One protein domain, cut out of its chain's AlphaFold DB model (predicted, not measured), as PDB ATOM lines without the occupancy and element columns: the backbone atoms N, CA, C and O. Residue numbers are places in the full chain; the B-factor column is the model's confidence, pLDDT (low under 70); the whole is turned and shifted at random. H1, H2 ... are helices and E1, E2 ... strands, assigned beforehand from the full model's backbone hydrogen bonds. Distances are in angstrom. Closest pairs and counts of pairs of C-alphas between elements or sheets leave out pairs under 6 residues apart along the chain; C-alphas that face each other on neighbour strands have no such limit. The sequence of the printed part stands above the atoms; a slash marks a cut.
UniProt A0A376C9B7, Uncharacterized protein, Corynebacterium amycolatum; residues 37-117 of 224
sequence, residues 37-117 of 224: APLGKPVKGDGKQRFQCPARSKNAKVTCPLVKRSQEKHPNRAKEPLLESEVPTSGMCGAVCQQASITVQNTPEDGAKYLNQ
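AT A GLANCE: This is residues 37 to 117 of the 224 residues of an uncharacterized protein of Corynebacterium amycolatum (UniProt A0A376C9B7). Little regular structure: a loose winding chain round a two-strand antiparallel ladder, E1 beside E2, with H2 near one end of it, H3 at one far end of the domain and H1 toward the other. The 81 printed residues run E1, H1, H2, E2, H3, a mixed class with 19 in named elements; radius of gyration of the C-alphas 14.8 A, spans 41 by 33 by 18 A.

HOW THE PARTS SIT: E1, residues 49 to 52, and E2, residues 102 to 104, are antiparallel neighbours at 147 degrees; N 51 and O 102, 2.8 A apart, are within hydrogen-bond range. The closest C-alphas of E2 and H2, residues 95 to 98, are those of Ile 102 and Val 96, 6.3 A. H1, residues 68 to 71, and H3, residues 108 to 111, are apart. The three helices are too short for O i to N i+4 pairs.

IN THESE COORDINATES: E1 begins at C-alpha 49 (49.078, -54.302, -34.513) and spans 10.2 A; H3 ends at C-alpha 111 (38.077, -54.539, -40.677).

THE WHOLE: The farthest C-alphas, of Pro 75 and Glu 109, are 45.2 A apart. The printed part has no cut. Links E1 to H1 and H1 to H2 are long. Residues 43 to 47, 90, 108 and 110 to 117 have pLDDT under 70.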
ATOM      1  N   ALA A  37      51.919 -44.593 -31.181       88.75
ATOM      2  CA  ALA A  37      53.194 -45.174 -31.560       88.75
ATOM      3  C   ALA A  37      53.027 -46.693 -31.742       88.75
ATOM      4  O   ALA A  37      52.502 -47.348 -30.839       88.75
ATOM      5  N   PRO A  38      53.473 -47.285 -32.861       87.81
ATOM      6  CA  PRO A  38      53.472 -48.734 -33.008       87.81
ATOM      7  C   PRO A  38      54.408 -49.373 -31.972       87.81
ATOM      8  O   PRO A  38      55.488 -48.849 -31.679       87.81
ATOM      9  N   LEU A  39      53.990 -50.500 -31.400       86.38
ATOM     10  CA  LEU A  39      54.766 -51.278 -30.441       86.38
ATOM     11  C   LEU A  39      55.062 -52.661 -31.025       86.38
ATOM     12  O   LEU A  39      54.194 -53.527 -31.075       86.38
ATOM     13  N   GLY A  40      56.315 -52.873 -31.429       82.12
ATOM     14  CA  GLY A  40      56.747 -54.112 -32.074       82.12
ATOM     15  C   GLY A  40      56.420 -54.166 -33.569       82.12
ATOM     16  O   GLY A  40      55.938 -53.200 -34.163       82.12
ATOM     17  N   LYS A  41      56.750 -55.304 -34.186       77.00
ATOM     18  CA  LYS A  41      56.424 -55.585 -35.590       77.00
ATOM     19  C   LYS A  41      54.970 -56.073 -35.690       77.00
ATOM     20  O   LYS A  41      54.530 -56.761 -34.765       77.00
ATOM     21  N   PRO A  42      54.258 -55.780 -36.793       70.75
ATOM     22  CA  PRO A  42      52.947 -56.369 -37.041       70.75
ATOM     23  C   PRO A  42      53.036 -57.890 -37.024       70.75
ATOM     24  O   PRO A  42      54.003 -58.475 -37.526       70.75
ATOM     25  N   VAL A  43      52.037 -58.527 -36.412       68.12
ATOM     26  CA  VAL A  43      51.959 -59.988 -36.362       68.12
ATOM     27  C   VAL A  43      51.738 -60.486 -37.788       68.12
ATOM     28  O   VAL A  43      50.795 -60.067 -38.460       68.12
ATOM     29  N   LYS A  44      52.640 -61.347 -38.275       63.66
ATOM     30  CA  LYS A  44      52.535 -61.922 -39.623       63.66
ATOM     31  C   LYS A  44      51.228 -62.718 -39.733       63.66
ATOM     32  O   LYS A  44      50.960 -63.546 -38.872       63.66
ATOM     33  N   GLY A  45      50.454 -62.480 -40.791       63.22
ATOM     34  CA  GLY A  45      49.230 -63.230 -41.113       63.22
ATOM     35  C   GLY A  45      47.930 -62.599 -40.602       63.22
ATOM     36  O   GLY A  45      46.984 -62.497 -41.370       63.22
ATOM     37  N   ASP A  46      47.906 -62.085 -39.369       65.44
ATOM     38  CA  ASP A  46      46.645 -61.694 -38.710       65.44
ATOM     39  C   ASP A  46      46.279 -60.203 -38.835       65.44
ATOM     40  O   ASP A  46      45.215 -59.782 -38.387       65.44
ATOM     41  N   GLY A  47      47.185 -59.357 -39.337       69.50
ATOM     42  CA  GLY A  47      46.975 -57.903 -39.428       69.50
ATOM     43  C   GLY A  47      46.954 -57.159 -38.083       69.50
ATOM     44  O   GLY A  47      46.953 -55.930 -38.059       69.50
ATOM     45  N   LYS A  48      47.005 -57.879 -36.955       79.25
ATOM     46  CA  LYS A  48      47.023 -57.331 -35.592       79.25
ATOM     47  C   LYS A  48      48.252 -56.456 -35.362       79.25
ATOM     48  O   LYS A  48      49.388 -56.899 -35.558       79.25
ATOM     49  N   GLN A  49      48.017 -55.242 -34.863       83.62
ATOM     50  CA  GLN A  49      49.078 -54.302 -34.513       83.62
ATOM     51  C   GLN A  49      48.872 -53.746 -33.108       83.62
ATOM     52  O   GLN A  49      47.794 -53.265 -32.745       83.62
ATOM     53  N   ARG A  50      49.937 -53.807 -32.305       87.56
ATOM     54  CA  ARG A  50      49.958 -53.189 -30.981       87.56
ATOM     55  C   ARG A  50      50.395 -51.741 -31.101       87.56
ATOM     56  O   ARG A  50      51.350 -51.415 -31.804       87.56
ATOM     57  N   PHE A  51      49.712 -50.887 -30.364       89.25
ATOM     58  CA  PHE A  51      49.976 -49.465 -30.294       89.25
ATOM     59  C   PHE A  51      50.114 -49.029 -28.842       89.25
ATOM     60  O   PHE A  51      49.525 -49.618 -27.942       89.25
ATOM     61  N   GLN A  52      50.880 -47.974 -28.615       91.12
ATOM     62  CA  GLN A  52      51.059 -47.354 -27.309       91.12
ATOM     63  C   GLN A  52      50.778 -45.854 -27.391       91.12
ATOM     64  O   GLN A  52      50.909 -45.231 -28.450       91.12
ATOM     65  N   CYS A  53      50.425 -45.267 -26.248       90.75
ATOM     66  CA  CYS A  53      50.282 -43.824 -26.117       90.75
ATOM     67  C   CYS A  53      51.580 -43.119 -26.570       90.75
ATOM     68  O   CYS A  53      52.668 -43.516 -26.127       90.75
ATOM     69  N   PRO A  54      51.507 -42.057 -27.398       90.75
ATOM     70  CA  PRO A  54      52.694 -41.340 -27.863       90.75
ATOM     71  C   PRO A  54      53.535 -40.787 -26.706       90.75
ATOM     72  O   PRO A  54      54.757 -40.773 -26.812       90.75
ATOM     73  N   ALA A  55      52.912 -40.433 -25.574       89.81
ATOM     74  CA  ALA A  55      53.597 -39.963 -24.367       89.81
ATOM     75  C   ALA A  55      54.353 -41.072 -23.602       89.81
ATOM     76  O   ALA A  55      55.318 -40.784 -22.899       89.81
ATOM     77  N   ARG A  56      53.924 -42.340 -23.713       89.06
ATOM     78  CA  ARG A  56      54.553 -43.494 -23.030       89.06
ATOM     79  C   ARG A  56      55.660 -44.153 -23.854       89.06
ATOM     80  O   ARG A  56      56.458 -44.912 -23.306       89.06
ATOM     81  N   SER A  57      55.695 -43.889 -25.159       85.31
ATOM     82  CA  SER A  57      56.641 -44.524 -26.072       85.31
ATOM     83  C   SER A  57      58.101 -44.190 -25.737       85.31
ATOM     84  O   SER A  57      58.415 -43.121 -25.214       85.31
ATOM     85  N   LYS A  58      59.033 -45.092 -26.083       82.56
ATOM     86  CA  LYS A  58      60.486 -44.869 -25.901       82.56
ATOM     87  C   LYS A  58      60.974 -43.591 -26.601       82.56
ATOM     88  O   LYS A  58      61.922 -42.958 -26.144       82.56
ATOM     89  N   ASN A  59      60.314 -43.217 -27.696       82.44
ATOM     90  CA  ASN A  59      60.559 -41.993 -28.451       82.44
ATOM     91  C   ASN A  59      59.375 -41.034 -28.290       82.44
ATOM     92  O   ASN A  59      58.779 -40.615 -29.281       82.44
ATOM     93  N   ALA A  60      59.017 -40.737 -27.036       84.94
ATOM     94  CA  ALA A  60      57.895 -39.867 -26.723       84.94
ATOM     95  C   ALA A  60      58.029 -38.514 -27.426       84.94
ATOM     96  O   ALA A  60      59.016 -37.807 -27.231       84.94
ATOM     97  N   LYS A  61      57.025 -38.183 -28.245       85.94
ATOM     98  CA  LYS A  61      56.940 -36.920 -28.994       85.94
ATOM     99  C   LYS A  61      56.167 -35.837 -28.244       85.94
ATOM    100  O   LYS A  61      56.259 -34.667 -28.596       85.94
ATOM    101  N   VAL A  62      55.396 -36.238 -27.232       89.81
ATOM    102  CA  VAL A  62      54.503 -35.357 -26.481       89.81
ATOM    103  C   VAL A  62      54.677 -35.531 -24.980       89.81
ATOM    104  O   VAL A  62      54.949 -36.637 -24.502       89.81
ATOM    105  N   THR A  63      54.489 -34.438 -24.251       90.44
ATOM    106  CA  THR A  63      54.456 -34.399 -22.789       90.44
ATOM    107  C   THR A  63      53.003 -34.363 -22.342       90.44
ATOM    108  O   THR A  63      52.268 -33.455 -22.712       90.44
ATOM    109  N   CYS A  64      52.575 -35.355 -21.566       89.06
ATOM    110  CA  CYS A  64      51.204 -35.500 -21.089       89.06
ATOM    111  C   CYS A  64      51.146 -35.352 -19.556       89.06
ATOM    112  O   CYS A  64      51.880 -36.067 -18.865       89.06
ATOM    113  N   PRO A  65      50.244 -34.515 -19.008       87.69
ATOM    114  CA  PRO A  65      50.006 -34.394 -17.565       87.69
ATOM    115  C   PRO A  65      49.736 -35.734 -16.862       87.69
ATOM    116  O   PRO A  65      50.264 -35.983 -15.782       87.69
ATOM    117  N   LEU A  66      49.007 -36.653 -17.508       86.06
ATOM    118  CA  LEU A  66      48.665 -37.961 -16.928       86.06
ATOM    119  C   LEU A  66      49.831 -38.963 -16.894       86.06
ATOM    120  O   LEU A  66      49.767 -39.970 -16.188       86.06
ATOM    121  N   VAL A  67      50.890 -38.742 -17.679       86.12
ATOM    122  CA  VAL A  67      52.000 -39.695 -17.821       86.12
ATOM    123  C   VAL A  67      53.268 -39.078 -17.244       86.12
ATOM    124  O   VAL A  67      54.001 -38.393 -17.951       86.12
ATOM    125  N   LYS A  68      53.576 -39.394 -15.979       82.75
ATOM    126  CA  LYS A  68      54.746 -38.862 -15.247       82.75
ATOM    127  C   LYS A  68      56.058 -38.975 -16.032       82.75
ATOM    128  O   LYS A  68      56.748 -37.984 -16.229       82.75
ATOM    129  N   ARG A  69      56.342 -40.154 -16.599       82.00
ATOM    130  CA  ARG A  69      57.548 -40.402 -17.415       82.00
ATOM    131  C   ARG A  69      57.687 -39.449 -18.609       82.00
ATOM    132  O   ARG A  69      58.790 -39.137 -19.044       82.00
ATOM    133  N   SER A  70      56.574 -38.984 -19.172       82.00
ATOM    134  CA  SER A  70      56.620 -38.083 -20.324       82.00
ATOM    135  C   SER A  70      57.148 -36.691 -19.955       82.00
ATOM    136  O   SER A  70      57.743 -36.044 -20.815       82.00
ATOM    137  N   GLN A  71      57.018 -36.288 -18.685       82.00
ATOM    138  CA  GLN A  71      57.460 -34.998 -18.144       82.00
ATOM    139  C   GLN A  71      58.972 -34.936 -17.889       82.00
ATOM    140  O   GLN A  71      59.523 -33.849 -17.729       82.00
ATOM    141  N   GLU A  72      59.661 -36.081 -17.895       81.75
ATOM    142  CA  GLU A  72      61.118 -36.121 -17.788       81.75
ATOM    143  C   GLU A  72      61.748 -35.344 -18.951       81.75
ATOM    144  O   GLU A  72      61.506 -35.630 -20.136       81.75
ATOM    145  N   LYS A  73      62.561 -34.338 -18.609       72.00
ATOM    146  CA  LYS A  73      63.300 -33.544 -19.591       72.00
ATOM    147  C   LYS A  73      64.400 -34.412 -20.191       72.00
ATOM    148  O   LYS A  73      65.262 -34.921 -19.481       72.00
ATOM    149  N   HIS A  74      64.387 -34.551 -21.512       74.00
ATOM    150  CA  HIS A  74      65.502 -35.136 -22.246       74.00
ATOM    151  C   HIS A  74      66.199 -34.024 -23.034       74.00
ATOM    152  O   HIS A  74      65.540 -33.389 -23.857       74.00
ATOM    153  N   PRO A  75      67.510 -33.798 -22.828       71.12
ATOM    154  CA  PRO A  75      68.219 -32.649 -23.400       71.12
ATOM    155  C   PRO A  75      68.202 -32.629 -24.936       71.12
ATOM    156  O   PRO A  75      68.184 -31.565 -25.535       71.12
ATOM    157  N   ASN A  76      68.111 -33.802 -25.572       77.69
ATOM    158  CA  ASN A  76      68.177 -33.945 -27.030       77.69
ATOM    159  C   ASN A  76      66.817 -34.244 -27.686       77.69
ATOM    160  O   ASN A  76      66.775 -34.671 -28.838       77.69
ATOM    161  N   ARG A  77      65.697 -34.123 -26.957       75.69
ATOM    162  CA  ARG A  77      64.362 -34.423 -27.503       75.69
ATOM    163  C   ARG A  77      63.347 -33.390 -27.042       75.69
ATOM    164  O   ARG A  77      62.794 -33.507 -25.948       75.69
ATOM    165  N   ALA A  78      63.079 -32.422 -27.912       79.19
ATOM    166  CA  ALA A  78      61.943 -31.531 -27.748       79.19
ATOM    167  C   ALA A  78      60.644 -32.351 -27.799       79.19
ATOM    168  O   ALA A  78      60.430 -33.146 -28.717       79.19
ATOM    169  N   LYS A  79      59.800 -32.178 -26.780       83.69
ATOM    170  CA  LYS A  79      58.479 -32.801 -26.675       83.69
ATOM    171  C   LYS A  79      57.428 -31.703 -26.706       83.69
ATOM    172  O   LYS A  79      57.560 -30.716 -25.987       83.69
ATOM    173  N   GLU A  80      56.381 -31.900 -27.494       85.06
ATOM    174  CA  GLU A  80      55.249 -30.977 -27.553       85.06
ATOM    175  C   GLU A  80      54.405 -31.111 -26.270       85.06
ATOM    176  O   GLU A  80      53.970 -32.227 -25.960       85.06
ATOM    177  N   PRO A  81      54.161 -30.042 -25.498       86.38
ATOM    178  CA  PRO A  81      53.320 -30.132 -24.311       86.38
ATOM    179  C   PRO A  81      51.838 -30.270 -24.688       86.38
ATOM    180  O   PRO A  81      51.324 -29.541 -25.534       86.38
ATOM    181  N   LEU A  82      51.147 -31.212 -24.046       86.69
ATOM    182  CA  LEU A  82      49.688 -31.272 -24.026       86.69
ATOM    183  C   LEU A  82      49.172 -30.437 -22.858       86.69
ATOM    184  O   LEU A  82      49.694 -30.535 -21.745       86.69
ATOM    185  N   LEU A  83      48.137 -29.642 -23.110       84.50
ATOM    186  CA  LEU A  83      47.475 -28.856 -22.071       84.50
ATOM    187  C   LEU A  83      46.559 -29.755 -21.227       84.50
ATOM    188  O   LEU A  83      46.026 -30.746 -21.723       84.50
ATOM    189  N   GLU A  84      46.306 -29.379 -19.972       82.25
ATOM    190  CA  GLU A  84      45.373 -30.093 -19.078       82.25
ATOM    191  C   GLU A  84      43.976 -30.243 -19.713       82.25
ATOM    192  O   GLU A  84      43.334 -31.283 -19.603       82.25
ATOM    193  N   SER A  85      43.534 -29.223 -20.457       81.94
ATOM    194  CA  SER A  85      42.243 -29.185 -21.156       81.94
ATOM    195  C   SER A  85      42.168 -30.076 -22.403       81.94
ATOM    196  O   SER A  85      41.081 -30.290 -22.943       81.94
ATOM    197  N   GLU A  86      43.304 -30.577 -22.891       81.56
ATOM    198  CA  GLU A  86      43.392 -31.452 -24.067       81.56
ATOM    199  C   GLU A  86      43.374 -32.935 -23.703       81.56
ATOM    200  O   GLU A  86      43.255 -33.792 -24.583       81.56
ATOM    201  N   VAL A  87      43.503 -33.244 -22.416       82.94
ATOM    202  CA  VAL A  87      43.601 -34.608 -21.919       82.94
ATOM    203  C   VAL A  87      42.284 -35.005 -21.247       82.94
ATOM    204  O   VAL A  87      41.643 -34.165 -20.616       82.94
ATOM    205  N   PRO A  88      41.824 -36.263 -21.390       82.06
ATOM    206  CA  PRO A  88      40.602 -36.700 -20.729       82.06
ATOM    207  C   PRO A  88      40.716 -36.559 -19.210       82.06
ATOM    208  O   PRO A  88      41.730 -36.932 -18.619       82.06
ATOM    209  N   THR A  89      39.646 -36.087 -18.572       80.75
ATOM    210  CA  THR A  89      39.507 -36.137 -17.112       80.75
ATOM    211  C   THR A  89      39.619 -37.586 -16.634       80.75
ATOM    212  O   THR A  89      39.220 -38.501 -17.352       80.75
ATOM    213  N   SER A  90      40.107 -37.815 -15.409       69.06
ATOM    214  CA  SER A  90      40.394 -39.156 -14.868       69.06
ATOM    215  C   SER A  90      39.259 -40.185 -15.043       69.06
ATOM    216  O   SER A  90      39.545 -41.364 -15.235       69.06
ATOM    217  N   GLY A  91      37.988 -39.762 -15.017       73.19
ATOM    218  CA  GLY A  91      36.822 -40.634 -15.235       73.19
ATOM    219  C   GLY A  91      36.500 -40.967 -16.702       73.19
ATOM    220  O   GLY A  91      35.719 -41.873 -16.960       73.19
ATOM    221  N   MET A  92      37.103 -40.268 -17.668       78.62
ATOM    222  CA  MET A  92      36.909 -40.455 -19.118       78.62
ATOM    223  C   MET A  92      38.152 -41.036 -19.812       78.62
ATOM    224  O   MET A  92      38.244 -41.067 -21.042       78.62
ATOM    225  N   CYS A  93      39.141 -41.485 -19.038       80.50
ATOM    226  CA  CYS A  93      40.353 -42.099 -19.558       80.50
ATOM    227  C   CYS A  93      40.045 -43.458 -20.200       80.50
ATOM    228  O   CYS A  93      39.802 -44.438 -19.503       80.50
ATOM    229  N   GLY A  94      40.112 -43.536 -21.529       84.12
ATOM    230  CA  GLY A  94      40.002 -44.806 -22.252       84.12
ATOM    231  C   GLY A  94      41.231 -45.715 -22.091       84.12
ATOM    232  O   GLY A  94      42.260 -45.327 -21.525       84.12
ATOM    233  N   ALA A  95      41.157 -46.910 -22.687       85.25
ATOM    234  CA  ALA A  95      42.198 -47.944 -22.625       85.25
ATOM    235  C   ALA A  95      43.602 -47.439 -23.013       85.25
ATOM    236  O   ALA A  95      44.590 -47.818 -22.394       85.25
ATOM    237  N   VAL A  96      43.697 -46.513 -23.975       86.50
ATOM    238  CA  VAL A  96      44.966 -45.899 -24.418       86.50
ATOM    239  C   VAL A  96      45.705 -45.170 -23.290       86.50
ATOM    240  O   VAL A  96      46.936 -45.162 -23.264       86.50
ATOM    241  N   CYS A  97      44.975 -44.526 -22.377       86.44
ATOM    242  CA  CYS A  97      45.570 -43.757 -21.283       86.44
ATOM    243  C   CYS A  97      45.937 -44.654 -20.094       86.44
ATOM    244  O   CYS A  97      46.956 -44.418 -19.437       86.44
ATOM    245  N   GLN A  98      45.122 -45.682 -19.838       85.12
ATOM    246  CA  GLN A  98      45.251 -46.575 -18.686       85.12
ATOM    247  C   GLN A  98      46.258 -47.712 -18.920       85.12
ATOM    248  O   GLN A  98      47.057 -48.021 -18.039       85.12
ATOM    249  N   GLN A  99      46.253 -48.317 -20.108       87.31
ATOM    250  CA  GLN A  99      47.088 -49.472 -20.434       87.31
ATOM    251  C   GLN A  99      48.442 -49.050 -21.022       87.31
ATOM    252  O   GLN A  99      48.615 -47.953 -21.556       87.31
ATOM    253  N   ALA A 100      49.432 -49.947 -20.946       84.94
ATOM    254  CA  ALA A 100      50.733 -49.738 -21.586       84.94
ATOM    255  C   ALA A 100      50.648 -49.839 -23.119       84.94
ATOM    256  O   ALA A 100      51.358 -49.132 -23.833       84.94
ATOM    257  N   SER A 101      49.761 -50.700 -23.618       89.44
ATOM    258  CA  SER A 101      49.520 -50.898 -25.041       89.44
ATOM    259  C   SER A 101      48.089 -51.337 -25.297       89.44
ATOM    260  O   SER A 101      47.535 -52.096 -24.507       89.44
ATOM    261  N   ILE A 102      47.554 -50.944 -26.446       89.31
ATOM    262  CA  ILE A 102      46.297 -51.440 -26.998       89.31
ATOM    263  C   ILE A 102      46.598 -52.308 -28.222       89.31
ATOM    264  O   ILE A 102      47.537 -52.029 -28.969       89.31
ATOM    265  N   THR A 103      45.817 -53.363 -28.436       87.00
ATOM    266  CA  THR A 103      45.892 -54.156 -29.671       87.00
ATOM    267  C   THR A 103      44.729 -53.749 -30.552       87.00
ATOM    268  O   THR A 103      43.579 -53.915 -30.158       87.00
ATOM    269  N   VAL A 104      45.029 -53.209 -31.728       82.19
ATOM    270  CA  VAL A 104      44.013 -52.972 -32.751       82.19
ATOM    271  C   VAL A 104      43.905 -54.256 -33.565       82.19
ATOM    272  O   VAL A 104      44.882 -54.686 -34.189       82.19
ATOM    273  N   GLN A 105      42.737 -54.892 -33.484       78.62
ATOM    274  CA  GLN A 105      42.408 -56.047 -34.311       78.62
ATOM    275  C   GLN A 105      42.133 -55.527 -35.718       78.62
ATOM    276  O   GLN A 105      41.230 -54.727 -35.929       78.62
ATOM    277  N   ASN A 106      42.975 -55.941 -36.653       71.12
ATOM    278  CA  ASN A 106      42.909 -55.557 -38.057       71.12
ATOM    279  C   ASN A 106      42.880 -56.842 -38.899       71.12
ATOM    280  O   ASN A 106      43.619 -56.990 -39.871       71.12
ATOM    281  N   THR A 107      42.074 -57.809 -38.460       71.44
ATOM    282  CA  THR A 107      41.820 -59.047 -39.197       71.44
ATOM    283  C   THR A 107      40.944 -58.738 -40.422       71.44
ATOM    284  O   THR A 107      40.247 -57.714 -40.450       71.44
ATOM    285  N   PRO A 108      40.963 -59.593 -41.460       68.62
ATOM    286  CA  PRO A 108      40.077 -59.439 -42.614       68.62
ATOM    287  C   PRO A 108      38.590 -59.372 -42.231       68.62
ATOM    288  O   PRO A 108      37.849 -58.609 -42.850       68.62
ATOM    289  N   GLU A 109      38.185 -60.117 -41.196       70.25
ATOM    290  CA  GLU A 109      36.813 -60.171 -40.677       70.25
ATOM    291  C   GLU A 109      36.418 -58.911 -39.888       70.25
ATOM    292  O   GLU A 109      35.320 -58.395 -40.083       70.25
ATOM    293  N   ASP A 110      37.313 -58.376 -39.046       67.50
ATOM    294  CA  ASP A 110      37.007 -57.227 -38.176       67.50
ATOM    295  C   ASP A 110      37.157 -55.875 -38.888       67.50
ATOM    296  O   ASP A 110      36.573 -54.869 -38.472       67.50
ATOM    297  N   GLY A 111      37.939 -55.804 -39.972       56.78
ATOM    298  CA  GLY A 111      38.077 -54.539 -40.677       56.78
ATOM    299  C   GLY A 111      39.196 -54.442 -41.692       56.78
ATOM    300  O   GLY A 111      40.085 -53.603 -41.537       56.78
ATOM    301  N   ALA A 112      39.073 -55.137 -42.826       58.62
ATOM    302  CA  ALA A 112      39.877 -54.832 -44.017       58.62
ATOM    303  C   ALA A 112      39.822 -53.341 -44.426       58.62
ATOM    304  O   ALA A 112      40.780 -52.802 -44.973       58.62
ATOM    305  N   LYS A 113      38.733 -52.637 -44.089       58.97
ATOM    306  CA  LYS A 113      38.588 -51.182 -44.264       58.97
ATOM    307  C   LYS A 113      39.512 -50.352 -43.355       58.97
ATOM    308  O   LYS A 113      39.889 -49.244 -43.728       58.97
ATOM    309  N   TYR A 114      39.852 -50.857 -42.169       59.84
ATOM    310  CA  TYR A 114      40.681 -50.171 -41.168       59.84
ATOM    311  C   TYR A 114      42.146 -50.633 -41.182       59.84
ATOM    312  O   TYR A 114      42.974 -50.093 -40.443       59.84
ATOM    313  N   LEU A 115      42.487 -51.566 -42.080       60.47
ATOM    314  CA  LEU A 115      43.846 -51.972 -42.441       60.47
ATOM    315  C   LEU A 115      44.591 -50.837 -43.177       60.47
ATOM    316  O   LEU A 115      45.030 -50.970 -44.316       60.47
ATOM    317  N   ASN A 116      44.787 -49.700 -42.510       62.53
ATOM    318  CA  ASN A 116      45.696 -48.655 -42.970       62.53
ATOM    319  C   ASN A 116      47.139 -49.055 -42.636       62.53
ATOM    320  O   ASN A 116      47.721 -48.590 -41.659       62.53
ATOM    321  N   GLN A 117      47.703 -49.954 -43.447       64.88
ATOM    322  CA  GLN A 117      49.143 -50.251 -43.443       64.88
ATOM    323  C   GLN A 117      49.954 -49.256 -44.296       64.88
ATOM    324  O   GLN A 117      51.181 -49.268 -44.246       64.88
TER     325      GLN A 117